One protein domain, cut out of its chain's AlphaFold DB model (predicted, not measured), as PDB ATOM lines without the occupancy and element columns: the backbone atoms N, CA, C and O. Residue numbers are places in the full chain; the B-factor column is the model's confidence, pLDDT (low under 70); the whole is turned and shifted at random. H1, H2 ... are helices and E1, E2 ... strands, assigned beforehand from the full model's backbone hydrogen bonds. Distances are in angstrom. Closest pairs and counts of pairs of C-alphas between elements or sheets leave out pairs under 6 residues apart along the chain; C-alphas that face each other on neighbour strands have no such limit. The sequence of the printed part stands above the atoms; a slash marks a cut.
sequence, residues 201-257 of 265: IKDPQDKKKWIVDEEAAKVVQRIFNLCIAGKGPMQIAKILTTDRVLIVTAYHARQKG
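AT A GLANCE: This is residues 201 to 257 of the 265 residues of the protein "Resolvase/invertase-type recombinase catalytic domain-containing protein" of Clostridiales bacterium CHKCI006 (UniProt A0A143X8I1). The model is a loose, open U: a long side made by a small strand loop and helix H1, a turn at the far end with helix H2 across it, and a second side where helix H3 folds back. The short strand E1 and residues 201 to 202, paired beside it, make the loop at the open end of the long side, and the two sides stay apart with a gap between them. The printed part has 57 residues, with one named strand and three named helices in the order E1, H1, H2, H3, and its class is mostly helix. It is loose, with a radius of gyration of the C-alphas of 13.5 A, and its C-alphas span 39 by 24 by 13 A, only just flat.

HOW THE PARTS SIT: Residues 201 to 202 pair antiparallel with residues 210 to 211 of E1, which is residues 210 to 212; E1 pairs with no named strand. A tight link of 1 residue joins E1 to H1, residues 214 to 228, and the two meet only through their link. H1 touches H2, residues 233 to 242, with its residues 223 to 227 alone. The closest C-alphas of the two are those of Leu 226 and Ile 236, 6.8 A apart. Their lines stand at a steep tilt of 45 degrees, and they run opposite ways. H3, residues 248 to 256, touches no helix: it is apart from H1 and from H2. E1 is apart from H2 and from H3. In H2 and H3 every O i to N i+4 pair is within hydrogen-bond range, and in H1 10 of 11 are.

IN THESE COORDINATES: The printed part begins at Ile 201. E1 runs from Trp 210, with its C-alpha at (19.074, -20.639, -70.058), to Val 212, over 6.7 A. H1, the longest helix with 15 residues, runs from Glu 214, C-alpha at (19.892, -10.445, -76.732), to Ile 228, C-alpha at (10.650, -16.519, -94.376), over 20.8 A. H2 runs from Pro 233 to Thr 242, 14.1 A. H3 runs from Val 248 to Lys 256, 12.3 A, and its last C-alpha is at (34.999, -16.537, -72.786).

THE WHOLE: The two C-alphas farthest apart are those of Gln 205 and Gly 230, 39.7 A, while the first and last printed C-alphas, of Ile 201 and Gly 257, are 15.3 A apart. The printed part has no cut. The links from E1 to H1, H1 to H2 and H2 to H3 are tight. The mean pLDDT of the printed part is 90.5, and no printed residue is under 70.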
ATOM      1  N   ILE A 201      22.327 -17.962 -73.225       88.19
ATOM      2  CA  ILE A 201      23.424 -18.127 -72.265       88.19
ATOM      3  C   ILE A 201      22.911 -18.810 -70.999       88.19
ATOM      4  O   ILE A 201      21.723 -18.779 -70.688       88.19
ATOM      5  N   LYS A 202      23.809 -19.454 -70.251       86.19
ATOM      6  CA  LYS A 202      23.445 -20.005 -68.940       86.19
ATOM      7  C   LYS A 202      23.158 -18.864 -67.975       86.19
ATOM      8  O   LYS A 202      23.926 -17.904 -67.937       86.19
ATOM      9  N   ASP A 203      22.101 -19.003 -67.184       85.00
ATOM     10  CA  ASP A 203      21.819 -18.058 -66.110       85.00
ATOM     11  C   ASP A 203      23.011 -18.041 -65.121       85.00
ATOM     12  O   ASP A 203      23.449 -19.110 -64.669       85.00
ATOM     13  N   PRO A 204      23.580 -16.862 -64.795       83.50
ATOM     14  CA  PRO A 204      24.651 -16.742 -63.807       83.50
ATOM     15  C   PRO A 204      24.269 -17.262 -62.412       83.50
ATOM     16  O   PRO A 204      25.150 -17.714 -61.677       83.50
ATOM     17  N   GLN A 205      22.983 -17.199 -62.052       83.62
ATOM     18  CA  GLN A 205      22.458 -17.629 -60.753       83.62
ATOM     19  C   GLN A 205      22.015 -19.098 -60.763       83.62
ATOM     20  O   GLN A 205      22.195 -19.792 -59.762       83.62
ATOM     21  N   ASP A 206      21.503 -19.601 -61.892       82.56
ATOM     22  CA  ASP A 206      21.074 -20.996 -62.046       82.56
ATOM     23  C   ASP A 206      21.590 -21.627 -63.347       82.56
ATOM     24  O   ASP A 206      20.965 -21.579 -64.403       82.56
ATOM     25  N   LYS A 207      22.713 -22.346 -63.260       76.25
ATOM     26  CA  LYS A 207      23.342 -23.000 -64.421       76.25
ATOM     27  C   LYS A 207      22.447 -24.019 -65.147       76.25
ATOM     28  O   LYS A 207      22.834 -24.462 -66.233       76.25
ATOM     29  N   LYS A 208      21.320 -24.432 -64.551       78.12
ATOM     30  CA  LYS A 208      20.337 -25.344 -65.157       78.12
ATOM     31  C   LYS A 208      19.329 -24.628 -66.056       78.12
ATOM     32  O   LYS A 208      18.634 -25.299 -66.817       78.12
ATOM     33  N   LYS A 209      19.265 -23.296 -65.988       83.69
ATOM     34  CA  LYS A 209      18.395 -22.447 -66.801       83.69
ATOM     35  C   LYS A 209      19.197 -21.704 -67.858       83.69
ATOM     36  O   LYS A 209      20.370 -21.368 -67.670       83.69
ATOM     37  N   TRP A 210      18.546 -21.461 -68.985       87.75
ATOM     38  CA  TRP A 210      19.074 -20.639 -70.058       87.75
ATOM     39  C   TRP A 210      18.273 -19.349 -70.142       87.75
ATOM     40  O   TRP A 210      17.044 -19.366 -70.117       87.75
ATOM     41  N   ILE A 211      18.984 -18.235 -70.242       89.75
ATOM     42  CA  ILE A 211      18.422 -16.912 -70.490       89.75
ATOM     43  C   ILE A 211      18.757 -16.501 -71.921       89.75
ATOM     44  O   ILE A 211      19.734 -16.973 -72.509       89.75
ATOM     45  N   VAL A 212      17.917 -15.649 -72.499       91.12
ATOM     46  CA  VAL A 212      18.104 -15.162 -73.866       91.12
ATOM     47  C   VAL A 212      19.338 -14.265 -73.913       91.12
ATOM     48  O   VAL A 212      19.481 -13.340 -73.114       91.12
ATOM     49  N   ASP A 213      20.232 -14.545 -74.855       92.38
ATOM     50  CA  ASP A 213      21.337 -13.655 -75.194       92.38
ATOM     51  C   ASP A 213      20.845 -12.673 -76.254       92.38
ATOM     52  O   ASP A 213      20.737 -13.030 -77.423       92.38
ATOM     53  N   GLU A 214      20.508 -11.450 -75.854       91.50
ATOM     54  CA  GLU A 214      19.892 -10.445 -76.732       91.50
ATOM     55  C   GLU A 214      20.701 -10.145 -78.006       91.50
ATOM     56  O   GLU A 214      20.126  -9.843 -79.056       91.50
ATOM     57  N   GLU A 215      22.035 -10.223 -77.956       89.88
ATOM     58  CA  GLU A 215      22.875  -9.966 -79.128       89.88
ATOM     59  C   GLU A 215      22.777 -11.127 -80.125       89.88
ATOM     60  O   GLU A 215      22.477 -10.920 -81.305       89.88
ATOM     61  N   ALA A 216      22.966 -12.357 -79.644       90.75
ATOM     62  CA  ALA A 216      22.877 -13.553 -80.476       90.75
ATOM     63  C   ALA A 216      21.428 -13.851 -80.919       90.75
ATOM     64  O   ALA A 216      21.195 -14.294 -82.046       90.75
ATOM     65  N   ALA A 217      20.431 -13.554 -80.085       92.81
ATOM     66  CA  ALA A 217      19.016 -13.764 -80.380       92.81
ATOM     67  C   ALA A 217      18.537 -12.891 -81.546       92.81
ATOM     68  O   ALA A 217      17.799 -13.380 -82.405       92.81
ATOM     69  N   LYS A 218      19.013 -11.642 -81.654       93.81
ATOM     70  CA  LYS A 218      18.742 -10.780 -82.821       93.81
ATOM     71  C   LYS A 218      19.249 -11.401 -84.119       93.81
ATOM     72  O   LYS A 218      18.567 -11.324 -85.140       93.81
ATOM     73  N   VAL A 219      20.413 -12.052 -84.082       93.19
ATOM     74  CA  VAL A 219      20.969 -12.765 -85.243       93.19
ATOM     75  C   VAL A 219      20.093 -13.963 -85.611       93.19
ATOM     76  O   VAL A 219      19.756 -14.130 -86.783       93.19
ATOM     77  N   VAL A 220      19.654 -14.757 -84.631       93.44
ATOM     78  CA  VAL A 220      18.756 -15.905 -84.862       93.44
ATOM     79  C   VAL A 220      17.409 -15.459 -85.442       93.44
ATOM     80  O   VAL A 220      16.955 -16.017 -86.443       93.44
ATOM     81  N   GLN A 221      16.793 -14.417 -84.881       94.06
ATOM     82  CA  GLN A 221      15.547 -13.845 -85.406       94.06
ATOM     83  C   GLN A 221      15.730 -13.309 -86.830       94.06
ATOM     84  O   GLN A 221      14.883 -13.525 -87.698       94.06
ATOM     85  N   ARG A 222      16.866 -12.659 -87.107       94.19
ATOM     86  CA  ARG A 222      17.217 -12.185 -88.449       94.19
ATOM     87  C   ARG A 222      17.343 -13.335 -89.446       94.19
ATOM     88  O   ARG A 222      16.806 -13.226 -90.546       94.19
ATOM     89  N   ILE A 223      18.008 -14.427 -89.070       94.62
ATOM     90  CA  ILE A 223      18.111 -15.643 -89.892       94.62
ATOM     91  C   ILE A 223      16.717 -16.176 -90.218       94.62
ATOM     92  O   ILE A 223      16.421 -16.440 -91.381       94.62
ATOM     93  N   PHE A 224      15.842 -16.269 -89.215       95.25
ATOM     94  CA  PHE A 224      14.477 -16.753 -89.399       95.25
ATOM     95  C   PHE A 224      13.667 -15.862 -90.354       95.25
ATOM     96  O   PHE A 224      13.032 -16.367 -91.279       95.25
ATOM     97  N   ASN A 225      13.769 -14.538 -90.212       96.00
ATOM     98  CA  ASN A 225      13.118 -13.585 -91.114       96.00
ATOM     99  C   ASN A 225      13.642 -13.689 -92.555       96.00
ATOM    100  O   ASN A 225      12.861 -13.605 -93.501       96.00
ATOM    101  N   LEU A 226      14.947 -13.914 -92.744       94.81
ATOM    102  CA  LEU A 226      15.529 -14.132 -94.073       94.81
ATOM    103  C   LEU A 226      15.061 -15.457 -94.696       94.81
ATOM    104  O   LEU A 226      14.802 -15.494 -95.900       94.81
ATOM    105  N   CYS A 227      14.904 -16.513 -93.890       95.38
ATOM    106  CA  CYS A 227      14.307 -17.774 -94.336       95.38
ATOM    107  C   CYS A 227      12.854 -17.575 -94.789       95.38
ATOM    108  O   CYS A 227      12.491 -18.033 -95.870       95.38
ATOM    109  N   ILE A 228      12.040 -16.851 -94.008       95.31
ATOM    110  CA  ILE A 228      10.650 -16.519 -94.376       95.31
ATOM    111  C   ILE A 228      10.606 -15.692 -95.667       95.31
ATOM    112  O   ILE A 228       9.746 -15.915 -96.513       95.31
ATOM    113  N   ALA A 229      11.569 -14.788 -95.865       95.25
ATOM    114  CA  ALA A 229      11.718 -14.012 -97.095       95.25
ATOM    115  C   ALA A 229      12.208 -14.839 -98.309       95.25
ATOM    116  O   ALA A 229      12.516 -14.267 -99.357       95.25
ATOM    117  N   GLY A 230      12.316 -16.167 -98.183       94.62
ATOM    118  CA  GLY A 230      12.667 -17.081 -99.272       94.62
ATOM    119  C   GLY A 230      14.162 -17.162 -99.583       94.62
ATOM    120  O   GLY A 230      14.537 -17.659-100.647       94.62
ATOM    121  N   LYS A 231      15.042 -16.673 -98.699       94.25
ATOM    122  CA  LYS A 231      16.494 -16.791 -98.890       94.25
ATOM    123  C   LYS A 231      16.969 -18.194 -98.520       94.25
ATOM    124  O   LYS A 231      16.661 -18.708 -97.449       94.25
ATOM    125  N   GLY A 232      17.775 -18.795 -99.394       93.94
ATOM    126  CA  GLY A 232      18.407 -20.085 -99.116       93.94
ATOM    127  C   GLY A 232      19.559 -19.964 -98.101       93.94
ATOM    128  O   GLY A 232      20.170 -18.896 -98.006       93.94
ATOM    129  N   PRO A 233      19.949 -21.050 -97.406       93.00
ATOM    130  CA  PRO A 233      20.994 -21.024 -96.373       93.00
ATOM    131  C   PRO A 233      22.320 -20.395 -96.829       93.00
ATOM    132  O   PRO A 233      22.919 -19.609 -96.103       93.00
ATOM    133  N   MET A 234      22.744 -20.669 -98.068       94.00
ATOM    134  CA  MET A 234      23.965 -20.097 -98.654       94.00
ATOM    135  C   MET A 234      23.869 -18.577 -98.856       94.00
ATOM    136  O   MET A 234      24.846 -17.854 -98.679       94.00
ATOM    137  N   GLN A 235      22.691 -18.076 -99.237       93.94
ATOM    138  CA  GLN A 235      22.460 -16.639 -99.394       93.94
ATOM    139  C   GLN A 235      22.454 -15.949 -98.031       93.94
ATOM    140  O   GLN A 235      23.047 -14.884 -97.893       93.94
ATOM    141  N   ILE A 236      21.837 -16.578 -97.027       94.50
ATOM    142  CA  ILE A 236      21.819 -16.083 -95.647       94.50
ATOM    143  C   ILE A 236      23.240 -16.015 -95.092       94.50
ATOM    144  O   ILE A 236      23.629 -14.967 -94.591       94.50
ATOM    145  N   ALA A 237      24.036 -17.077 -95.253       92.88
ATOM    146  CA  ALA A 237      25.436 -17.085 -94.839       92.88
ATOM    147  C   ALA A 237      26.219 -15.932 -95.486       92.88
ATOM    148  O   ALA A 237      26.823 -15.140 -94.777       92.88
ATOM    149  N   LYS A 238      26.115 -15.747 -96.812       94.06
ATOM    150  CA  LYS A 238      26.771 -14.624 -97.508       94.06
ATOM    151  C   LYS A 238      26.337 -13.252 -96.991       94.06
ATOM    152  O   LYS A 238      27.181 -12.366 -96.873       94.06
ATOM    153  N   ILE A 239      25.048 -13.065 -96.698       93.75
ATOM    154  CA  ILE A 239      24.527 -11.814 -96.125       93.75
ATOM    155  C   ILE A 239      25.161 -11.575 -94.748       93.75
ATOM    156  O   ILE A 239      25.734 -10.516 -94.519       93.75
ATOM    157  N   LEU A 240      25.137 -12.577 -93.865       93.31
ATOM    158  CA  LEU A 240      25.706 -12.480 -92.517       93.31
ATOM    159  C   LEU A 240      27.220 -12.234 -92.532       93.31
ATOM    160  O   LEU A 240      27.698 -11.389 -91.778       93.31
ATOM    161  N   THR A 241      27.957 -12.905 -93.418       93.12
ATOM    162  CA  THR A 241      29.399 -12.690 -93.598       93.12
ATOM    163  C   THR A 241      29.689 -11.284 -94.136       93.12
ATOM    164  O   THR A 241      30.602 -10.620 -93.650       93.12
ATOM    165  N   THR A 242      28.890 -10.784 -95.092       93.06
ATOM    166  CA  THR A 242      29.016  -9.402 -95.609       93.06
ATOM    167  C   THR A 242      28.785  -8.374 -94.502       93.06
ATOM    168  O   THR A 242      29.536  -7.408 -94.386       93.06
ATOM    169  N   ASP A 243      27.805  -8.627 -93.638       91.56
ATOM    170  CA  ASP A 243      27.480  -7.766 -92.499       91.56
ATOM    171  C   ASP A 243      28.399  -7.979 -91.286       91.56
ATOM    172  O   ASP A 243      28.165  -7.396 -90.226       91.56
ATOM    173  N   ARG A 244      29.443  -8.810 -91.429       91.19
ATOM    174  CA  ARG A 244      30.428  -9.133 -90.386       91.19
ATOM    175  C   ARG A 244      29.800  -9.648 -89.090       91.19
ATOM    176  O   ARG A 244      30.222  -9.297 -87.987       91.19
ATOM    177  N   VAL A 245      28.799 -10.511 -89.219       91.50
ATOM    178  CA  VAL A 245      28.240 -11.247 -88.083       91.50
ATOM    179  C   VAL A 245      29.206 -12.360 -87.692       91.50
ATOM    180  O   VAL A 245      29.598 -13.163 -88.531       91.50
ATOM    181  N   LEU A 246      29.594 -12.409 -86.415       91.19
ATOM    182  CA  LEU A 246      30.533 -13.416 -85.924       91.19
ATOM    183  C   LEU A 246      29.961 -14.831 -86.049       91.19
ATOM    184  O   LEU A 246      28.818 -15.081 -85.656       91.19
ATOM    185  N   ILE A 247      30.788 -15.780 -86.490       91.69
ATOM    186  CA  ILE A 247      30.444 -17.203 -86.400       91.69
ATOM    187  C   ILE A 247      30.316 -17.628 -84.932       91.69
ATOM    188  O   ILE A 247      30.989 -17.091 -84.051       91.69
ATOM    189  N   VAL A 248      29.495 -18.646 -84.660       90.06
ATOM    190  CA  VAL A 248      29.188 -19.119 -83.293       90.06
ATOM    191  C   VAL A 248      30.456 -19.397 -82.474       90.06
ATOM    192  O   VAL A 248      30.543 -19.023 -81.307       90.06
ATOM    193  N   THR A 249      31.471 -20.002 -83.094       88.44
ATOM    194  CA  THR A 249      32.757 -20.294 -82.445       88.44
ATOM    195  C   THR A 249      33.500 -19.020 -82.038       88.44
ATOM    196  O   THR A 249      33.950 -18.923 -80.899       88.44
ATOM    197  N   ALA A 250      33.586 -18.030 -82.932       89.62
ATOM    198  CA  ALA A 250      34.224 -16.741 -82.663       89.62
ATOM    199  C   ALA A 250      33.440 -15.938 -81.614       89.62
ATOM    200  O   ALA A 250      34.028 -15.330 -80.724       89.62
ATOM    201  N   TYR A 251      32.108 -16.001 -81.663       90.25
ATOM    202  CA  TYR A 251      31.229 -15.377 -80.680       90.25
ATOM    203  C   TYR A 251      31.451 -15.940 -79.267       90.25
ATOM    204  O   TYR A 251      31.680 -15.186 -78.318       90.25
ATOM    205  N   HIS A 252      31.465 -17.269 -79.127       87.44
ATOM    206  CA  HIS A 252      31.745 -17.923 -77.847       87.44
ATOM    207  C   HIS A 252      33.184 -17.683 -77.373       87.44
ATOM    208  O   HIS A 252      33.400 -17.509 -76.172       87.44
ATOM    209  N   ALA A 253      34.159 -17.647 -78.290       88.12
ATOM    210  CA  ALA A 253      35.542 -17.320 -77.956       88.12
ATOM    211  C   ALA A 253      35.660 -15.891 -77.410       88.12
ATOM    212  O   ALA A 253      36.288 -15.690 -76.370       88.12
ATOM    213  N   ARG A 254      34.961 -14.926 -78.026       88.94
ATOM    214  CA  ARG A 254      34.869 -13.538 -77.551       88.94
ATOM    215  C   ARG A 254      34.302 -13.443 -76.138       88.94
ATOM    216  O   ARG A 254      34.878 -12.754 -75.306       88.94
ATOM    217  N   GLN A 255      33.197 -14.136 -75.859       84.56
ATOM    218  CA  GLN A 255      32.557 -14.098 -74.537       84.56
ATOM    219  C   GLN A 255      33.420 -14.733 -73.435       84.56
ATOM    220  O   GLN A 255      33.382 -14.286 -72.292       84.56
ATOM    221  N   LYS A 256      34.189 -15.781 -73.759       83.75
ATOM    222  CA  LYS A 256      34.999 -16.537 -72.786       83.75
ATOM    223  C   LYS A 256      36.467 -16.107 -72.715       83.75
ATOM    224  O   LYS A 256      37.208 -16.669 -71.913       83.75
ATOM    225  N   GLY A 257      36.892 -15.159 -73.552       85.75
ATOM    226  CA  GLY A 257      38.295 -14.748 -73.664       85.75
ATOM    227  C   GLY A 257      39.212 -15.842 -74.224       85.75
ATOM    228  O   GLY A 257      40.383 -15.907 -73.861       85.75
TER     229      GLY A 257